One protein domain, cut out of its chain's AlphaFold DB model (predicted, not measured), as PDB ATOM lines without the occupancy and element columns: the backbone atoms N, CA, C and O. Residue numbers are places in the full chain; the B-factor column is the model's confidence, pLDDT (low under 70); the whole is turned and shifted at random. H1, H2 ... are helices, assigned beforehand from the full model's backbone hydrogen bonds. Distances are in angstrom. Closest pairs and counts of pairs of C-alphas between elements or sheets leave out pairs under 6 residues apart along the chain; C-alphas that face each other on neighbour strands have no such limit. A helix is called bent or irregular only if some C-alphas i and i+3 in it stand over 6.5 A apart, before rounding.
ATOM      1  N   CYS A 551     324.667 236.819 355.967       74.94
ATOM      2  CA  CYS A 551     325.121 237.951 356.788       74.94
ATOM      3  C   CYS A 551     324.643 237.886 358.255       74.94
ATOM      4  O   CYS A 551     325.159 238.615 359.104       74.94
ATOM      5  N   HIS A 552     323.647 237.048 358.567       77.31
ATOM      6  CA  HIS A 552     323.043 236.893 359.894       77.31
ATOM      7  C   HIS A 552     323.069 235.429 360.364       77.31
ATOM      8  O   HIS A 552     322.031 234.785 360.514       77.31
ATOM      9  N   ASP A 553     324.265 234.905 360.621       74.94
ATOM     10  CA  ASP A 553     324.510 233.527 361.070       74.94
ATOM     11  C   ASP A 553     324.260 233.309 362.579       74.94
ATOM     12  O   ASP A 553     323.908 232.214 363.025       74.94
ATOM     13  N   ALA A 554     324.390 234.362 363.387       76.38
ATOM     14  CA  ALA A 554     324.289 234.296 364.842       76.38
ATOM     15  C   ALA A 554     322.841 234.424 365.364       76.38
ATOM     16  O   ALA A 554     322.440 235.449 365.929       76.38
ATOM     17  N   LEU A 555     322.050 233.355 365.241       81.25
ATOM     18  CA  LEU A 555     320.716 233.266 365.847       81.25
ATOM     19  C   LEU A 555     320.807 232.960 367.354       81.25
ATOM     20  O   LEU A 555     321.581 232.113 367.797       81.25
ATOM     21  N   SER A 556     320.014 233.654 368.179       85.00
ATOM     22  CA  SER A 556     320.043 233.497 369.644       85.00
ATOM     23  C   SER A 556     318.649 233.493 370.275       85.00
ATOM     24  O   SER A 556     317.657 233.863 369.648       85.00
ATOM     25  N   GLY A 557     318.562 233.052 371.533       87.19
ATOM     26  CA  GLY A 557     317.299 232.982 372.268       87.19
ATOM     27  C   GLY A 557     316.330 231.965 371.659       87.19
ATOM     28  O   GLY A 557     316.712 230.834 371.363       87.19
ATOM     29  N   LEU A 558     315.071 232.366 371.494       88.75
ATOM     30  CA  LEU A 558     314.008 231.500 370.980       88.75
ATOM     31  C   LEU A 558     314.133 231.128 369.496       88.75
ATOM     32  O   LEU A 558     313.505 230.155 369.095       88.75
ATOM     33  N   HIS A 559     314.994 231.790 368.712       89.44
ATOM     34  CA  HIS A 559     315.249 231.401 367.317       89.44
ATOM     35  C   HIS A 559     315.726 229.946 367.176       89.44
ATOM     36  O   HIS A 559     315.453 229.311 366.169       89.44
ATOM     37  N   GLY A 560     316.433 229.418 368.182       86.69
ATOM     38  CA  GLY A 560     316.955 228.049 368.190       86.69
ATOM     39  C   GLY A 560     316.049 227.021 368.878       86.69
ATOM     40  O   GLY A 560     316.523 225.932 369.186       86.69
ATOM     41  N   LYS A 561     314.799 227.365 369.224       85.12
ATOM     42  CA  LYS A 561     313.920 226.511 370.043       85.12
ATOM     43  C   LYS A 561     312.572 226.243 369.377       85.12
ATOM     44  O   LYS A 561     311.959 227.150 368.818       85.12
ATOM     45  N   GLY A 562     312.048 225.031 369.561       86.06
ATOM     46  CA  GLY A 562     310.754 224.627 368.998       86.06
ATOM     47  C   GLY A 562     310.793 224.613 367.469       86.06
ATOM     48  O   GLY A 562     311.824 224.270 366.908       86.06
ATOM     49  N   GLY A 563     309.697 225.016 366.818       86.31
ATOM     50  CA  GLY A 563     309.610 225.132 365.353       86.31
ATOM     51  C   GLY A 563     310.181 226.429 364.759       86.31
ATOM     52  O   GLY A 563     310.188 226.587 363.545       86.31
ATOM     53  N   HIS A 564     310.675 227.368 365.577       88.69
ATOM     54  CA  HIS A 564     311.258 228.628 365.088       88.69
ATOM     55  C   HIS A 564     312.507 228.479 364.188       88.69
ATOM     56  O   HIS A 564     312.665 229.328 363.313       88.69
ATOM     57  N   PRO A 565     313.389 227.466 364.347       87.38
ATOM     58  CA  PRO A 565     314.529 227.264 363.444       87.38
ATOM     59  C   PRO A 565     314.126 226.949 361.998       87.38
ATOM     60  O   PRO A 565     314.887 227.252 361.077       87.38
ATOM     61  N   ASP A 566     312.949 226.341 361.821       86.44
ATOM     62  CA  ASP A 566     312.431 225.885 360.528       86.44
ATOM     63  C   ASP A 566     311.544 226.941 359.846       86.44
ATOM     64  O   ASP A 566     311.282 226.852 358.647       86.44
ATOM     65  N   ALA A 567     311.099 227.960 360.591       87.56
ATOM     66  CA  ALA A 567     310.324 229.077 360.065       87.56
ATOM     67  C   ALA A 567     311.198 229.998 359.200       87.56
ATOM     68  O   ALA A 567     312.339 230.327 359.548       87.56
ATOM     69  N   ALA A 568     310.657 230.474 358.077       87.38
ATOM     70  CA  ALA A 568     311.373 231.444 357.258       87.38
ATOM     71  C   ALA A 568     311.497 232.778 358.010       87.38
ATOM     72  O   ALA A 568     310.525 233.282 358.572       87.38
ATOM     73  N   CYS A 569     312.674 233.419 357.968       85.00
ATOM     74  CA  CYS A 569     312.914 234.678 358.689       85.00
ATOM     75  C   CYS A 569     311.854 235.747 358.368       85.00
ATOM     76  O   CYS A 569     311.461 236.513 359.245       85.00
ATOM     77  N   THR A 570     311.361 235.769 357.125       85.75
ATOM     78  CA  THR A 570     310.357 236.722 356.632       85.75
ATOM     79  C   THR A 570     308.935 236.489 357.136       85.75
ATOM     80  O   THR A 570     308.101 237.376 356.968       85.75
ATOM     81  N   GLU A 571     308.640 235.336 357.739       87.50
ATOM     82  CA  GLU A 571     307.343 235.081 358.387       87.50
ATOM     83  C   GLU A 571     307.189 235.939 359.643       87.50
ATOM     84  O   GLU A 571     306.104 236.427 359.944       87.50
ATOM     85  N   CYS A 572     308.302 236.207 360.332       87.06
ATOM     86  CA  CYS A 572     308.327 237.090 361.491       87.06
ATOM     87  C   CYS A 572     308.847 238.495 361.144       87.06
ATOM     88  O   CYS A 572     308.269 239.504 361.550       87.06
ATOM     89  N   HIS A 573     309.936 238.588 360.377       84.88
ATOM     90  CA  HIS A 573     310.607 239.844 360.059       84.88
ATOM     91  C   HIS A 573     310.183 240.388 358.696       84.88
ATOM     92  O   HIS A 573     310.638 239.936 357.648       84.88
ATOM     93  N   LYS A 574     309.372 241.449 358.700       81.06
ATOM     94  CA  LYS A 574     309.055 242.176 357.464       81.06
ATOM     95  C   LYS A 574     310.317 242.876 356.919       81.06
ATOM     96  O   LYS A 574     310.930 243.652 357.662       81.06
ATOM     97  N   PRO A 575     310.712 242.647 355.649       76.31
ATOM     98  CA  PRO A 575     311.839 243.347 355.028       76.31
ATOM     99  C   PRO A 575     311.682 244.871 355.093       76.31
ATOM    100  O   PRO A 575     310.565 245.377 354.993       76.31
ATOM    101  N   HIS A 576     312.792 245.601 355.253       77.50
ATOM    102  CA  HIS A 576     312.819 247.068 355.428       77.50
ATOM    103  C   HIS A 576     312.091 247.596 356.678       77.50
ATOM    104  O   HIS A 576     311.824 248.787 356.775       77.50
ATOM    105  N   VAL A 577     311.798 246.721 357.643       79.94
ATOM    106  CA  VAL A 577     311.350 247.074 359.002       79.94
ATOM    107  C   VAL A 577     312.200 246.292 359.997       79.94
ATOM    108  O   VAL A 577     312.864 246.862 360.857       79.94
ATOM    109  N   TRP A 578     312.230 244.965 359.820       77.69
ATOM    110  CA  TRP A 578     313.053 243.977 360.534       77.69
ATOM    111  C   TRP A 578     312.919 243.959 362.059       77.69
ATOM    112  O   TRP A 578     313.555 243.152 362.735       77.69
ATOM    113  N   SER A 579     312.037 244.783 362.615       77.31
ATOM    114  CA  SER A 579     311.573 244.701 363.990       77.31
ATOM    115  C   SER A 579     310.255 243.938 364.060       77.31
ATOM    116  O   SER A 579     309.296 244.291 363.374       77.31
ATOM    117  N   VAL A 580     310.184 242.948 364.947       80.06
ATOM    118  CA  VAL A 580     308.914 242.341 365.361       80.06
ATOM    119  C   VAL A 580     308.363 243.164 366.520       80.06
ATOM    120  O   VAL A 580     309.028 243.331 367.545       80.06
ATOM    121  N   SER A 581     307.166 243.715 366.355       76.88
ATOM    122  CA  SER A 581     306.477 244.507 367.374       76.88
ATOM    123  C   SER A 581     305.050 244.012 367.553       76.88
ATOM    124  O   SER A 581     304.410 243.608 366.588       76.88
ATOM    125  N   GLY A 582     304.535 244.103 368.776       84.25
ATOM    126  CA  GLY A 582     303.181 243.655 369.090       84.25
ATOM    127  C   GLY A 582     303.087 242.145 369.304       84.25
ATOM    128  O   GLY A 582     304.071 241.492 369.658       84.25
ATOM    129  N   ARG A 583     301.865 241.623 369.181       89.38
ATOM    130  CA  ARG A 583     301.529 240.215 369.457       89.38
ATOM    131  C   ARG A 583     301.047 239.477 368.210       89.38
ATOM    132  O   ARG A 583     301.195 238.264 368.155       89.38
ATOM    133  N   ASP A 584     300.527 240.201 367.223       88.56
ATOM    134  CA  ASP A 584     299.783 239.651 366.086       88.56
ATOM    135  C   ASP A 584     300.558 238.566 365.334       88.56
ATOM    136  O   ASP A 584     300.069 237.451 365.214       88.56
ATOM    137  N   THR A 585     301.808 238.838 364.953       88.81
ATOM    138  CA  THR A 585     302.670 237.870 364.252       88.81
ATOM    139  C   THR A 585     302.912 236.596 365.061       88.81
ATOM    140  O   THR A 585     302.991 235.511 364.503       88.81
ATOM    141  N   CYS A 586     303.000 236.692 366.392       89.75
ATOM    142  CA  CYS A 586     303.132 235.509 367.241       89.75
ATOM    143  C   CYS A 586     301.815 234.723 367.305       89.75
ATOM    144  O   CYS A 586     301.834 233.497 367.330       89.75
ATOM    145  N   LEU A 587     300.677 235.424 367.340       91.06
ATOM    146  CA  LEU A 587     299.343 234.832 367.463       91.06
ATOM    147  C   LEU A 587     298.872 234.121 366.186       91.06
ATOM    148  O   LEU A 587     297.933 233.332 366.264       91.06
ATOM    149  N   GLU A 588     299.524 234.349 365.042       91.00
ATOM    150  CA  GLU A 588     299.283 233.581 363.810       91.00
ATOM    151  C   GLU A 588     299.583 232.085 364.003       91.00
ATOM    152  O   GLU A 588     298.852 231.241 363.484       91.00
ATOM    153  N   CYS A 589     300.593 231.748 364.813       90.75
ATOM    154  CA  CYS A 589     300.935 230.362 365.155       90.75
ATOM    155  C   CYS A 589     300.575 229.990 366.604       90.75
ATOM    156  O   CYS A 589     300.285 228.830 366.881       90.75
ATOM    157  N   HIS A 590     300.556 230.962 367.520       90.69
ATOM    158  CA  HIS A 590     300.222 230.792 368.940       90.69
ATOM    159  C   HIS A 590     298.836 231.355 369.268       90.69
ATOM    160  O   HIS A 590     298.673 232.191 370.162       90.69
ATOM    161  N   SER A 591     297.826 230.947 368.502       91.38
ATOM    162  CA  SER A 591     296.451 231.436 368.671       91.38
ATOM    163  C   SER A 591     295.855 231.070 370.038       91.38
ATOM    164  O   SER A 591     295.029 231.809 370.579       91.38
ATOM    165  N   ASP A 592     296.345 229.989 370.643       93.19
ATOM    166  CA  ASP A 592     296.062 229.543 372.006       93.19
ATOM    167  C   ASP A 592     296.520 230.547 373.080       93.19
ATOM    168  O   ASP A 592     295.958 230.598 374.174       93.19
ATOM    169  N   MET A 593     297.483 231.413 372.758       90.75
ATOM    170  CA  MET A 593     298.060 232.399 373.678       90.75
ATOM    171  C   MET A 593     297.403 233.783 373.585       90.75
ATOM    172  O   MET A 593     297.921 234.756 374.140       90.75
ATOM    173  N   LYS A 594     296.246 233.909 372.921       88.31
ATOM    174  CA  LYS A 594     295.571 235.200 372.693       88.31
ATOM    175  C   LYS A 594     295.323 236.000 373.976       88.31
ATOM    176  O   LYS A 594     295.643 237.190 374.018       88.31
ATOM    177  N   GLU A 595     294.882 235.349 375.049       89.44
ATOM    178  CA  GLU A 595     294.604 236.004 376.340       89.44
ATOM    179  C   GLU A 595     295.841 236.122 377.249       89.44
ATOM    180  O   GLU A 595     295.833 236.849 378.245       89.44
ATOM    181  N   HIS A 596     296.948 235.457 376.903       88.75
ATOM    182  CA  HIS A 596     298.148 235.432 377.733       88.75
ATOM    183  C   HIS A 596     298.787 236.825 377.851       88.75
ATOM    184  O   HIS A 596     299.414 237.317 376.912       88.75
ATOM    185  N   ASN A 597     298.662 237.445 379.031       85.50
ATOM    186  CA  ASN A 597     299.216 238.768 379.339       85.50
ATOM    187  C   ASN A 597     298.819 239.858 378.320       85.50
ATOM    188  O   ASN A 597     299.618 240.746 378.019       85.50
ATOM    189  N   ALA A 598     297.581 239.823 377.810       82.56
ATOM    190  CA  ALA A 598     297.133 240.696 376.723       82.56
ATOM    191  C   ALA A 598     297.329 242.203 376.980       82.56
ATOM    192  O   ALA A 598     297.637 242.951 376.054       82.56
ATOM    193  N   ALA A 599     297.243 242.636 378.242       78.75
ATOM    194  CA  ALA A 599     297.445 244.027 378.645       78.75
ATOM    195  C   ALA A 599     298.923 244.479 378.690       78.75
ATOM    196  O   ALA A 599     299.184 245.677 378.763       78.75
ATOM    197  N   LYS A 600     299.902 243.559 378.659       74.31
ATOM    198  CA  LYS A 600     301.341 243.876 378.803       74.31
ATOM    199  C   LYS A 600     302.075 244.122 377.478       74.31
ATOM    200  O   LYS A 600     303.285 244.338 377.478       74.31
ATOM    201  N   GLY A 601     301.362 244.137 376.353       79.31
ATOM    202  CA  GLY A 601     301.935 244.475 375.048       79.31
ATOM    203  C   GLY A 601     302.686 243.314 374.385       79.31
ATOM    204  O   GLY A 601     302.222 242.179 374.395       79.31
ATOM    205  N   ALA A 602     303.811 243.599 373.723       84.75
ATOM    206  CA  ALA A 602     304.476 242.658 372.813       84.75
ATOM    207  C   ALA A 602     305.062 241.419 373.518       84.75
ATOM    208  O   ALA A 602     305.746 241.549 374.537       84.75
ATOM    209  N   CYS A 603     304.898 240.234 372.917       87.25
ATOM    210  CA  CYS A 603     305.369 238.952 373.469       87.25
ATOM    211  C   CYS A 603     306.880 238.961 373.764       87.25
ATOM    212  O   CYS A 603     307.337 238.427 374.774       87.25
ATOM    213  N   ILE A 604     307.654 239.651 372.921       86.25
ATOM    214  CA  ILE A 604     309.117 239.758 373.019       86.25
ATOM    215  C   ILE A 604     309.630 240.483 374.275       86.25
ATOM    216  O   ILE A 604     310.833 240.490 374.521       86.25
ATOM    217  N   SER A 605     308.749 241.121 375.055       84.56
ATOM    218  CA  SER A 605     309.109 241.740 376.339       84.56
ATOM    219  C   SER A 605     309.476 240.701 377.404       84.56
ATOM    220  O   SER A 605     310.361 240.951 378.218       84.56
ATOM    221  N   CYS A 606     308.849 239.523 377.351       86.81
ATOM    222  CA  CYS A 606     309.129 238.389 378.232       86.81
ATOM    223  C   CYS A 606     309.824 237.237 377.482       86.81
ATOM    224  O   CYS A 606     310.628 236.508 378.060       86.81
TER     225      CYS A 606
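Overview. This is residues 551 to 606 of the 617 residues of the protein "Cytochrome C" of Deltaproteobacteria bacterium CG_4_9_14_3_um_filter_65_9 (UniProt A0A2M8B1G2). The domain has little regular structure: it is a loosely wound chain of loops with three one-turn helices, H1, H2 and H3, set along it. Cys 551 and Glu 595 lie towards opposite ends of the long axis, and residues 588 to 606 make a long looped stretch after H3. The printed part has 56 residues; its class is all helix, with 12 residues in named elements and no named strand. It is only just compact, close to loose, with a radius of gyration of the C-alphas of 12.0 A and spans of 36 by 25 by 18 A.

Along the chain. H1, residues 557 to 560, begins at C-alpha (317.299, 232.982, 372.268) and is 6.4 A long; it is neither bent nor irregular, but only just. H2, residues 569 to 572, is 5.9 A long. H3, residues 584 to 587, is 5.0 A long and ends at C-alpha (299.343, 234.832, 367.463).

Arrangement. H1 is apart from H2 and H3. H2 and H3 are close but not clearly touching; their closest C-alphas, of Cys 572 and Thr 585, are 6.3 A apart. Each helix is too short for an O i to N i+4 pair, but its one O i to N i+3 pair is within hydrogen-bond range.

Size, cuts and confidence. The C-alphas farthest apart, of Cys 551 and Glu 595, are 36.3 A apart. The printed part has no cut. The link from H1 to H2 is short, and that from H2 to H3, 11 residues, is long. Mean pLDDT of the printed part is 84.8, and no printed residue is under 70.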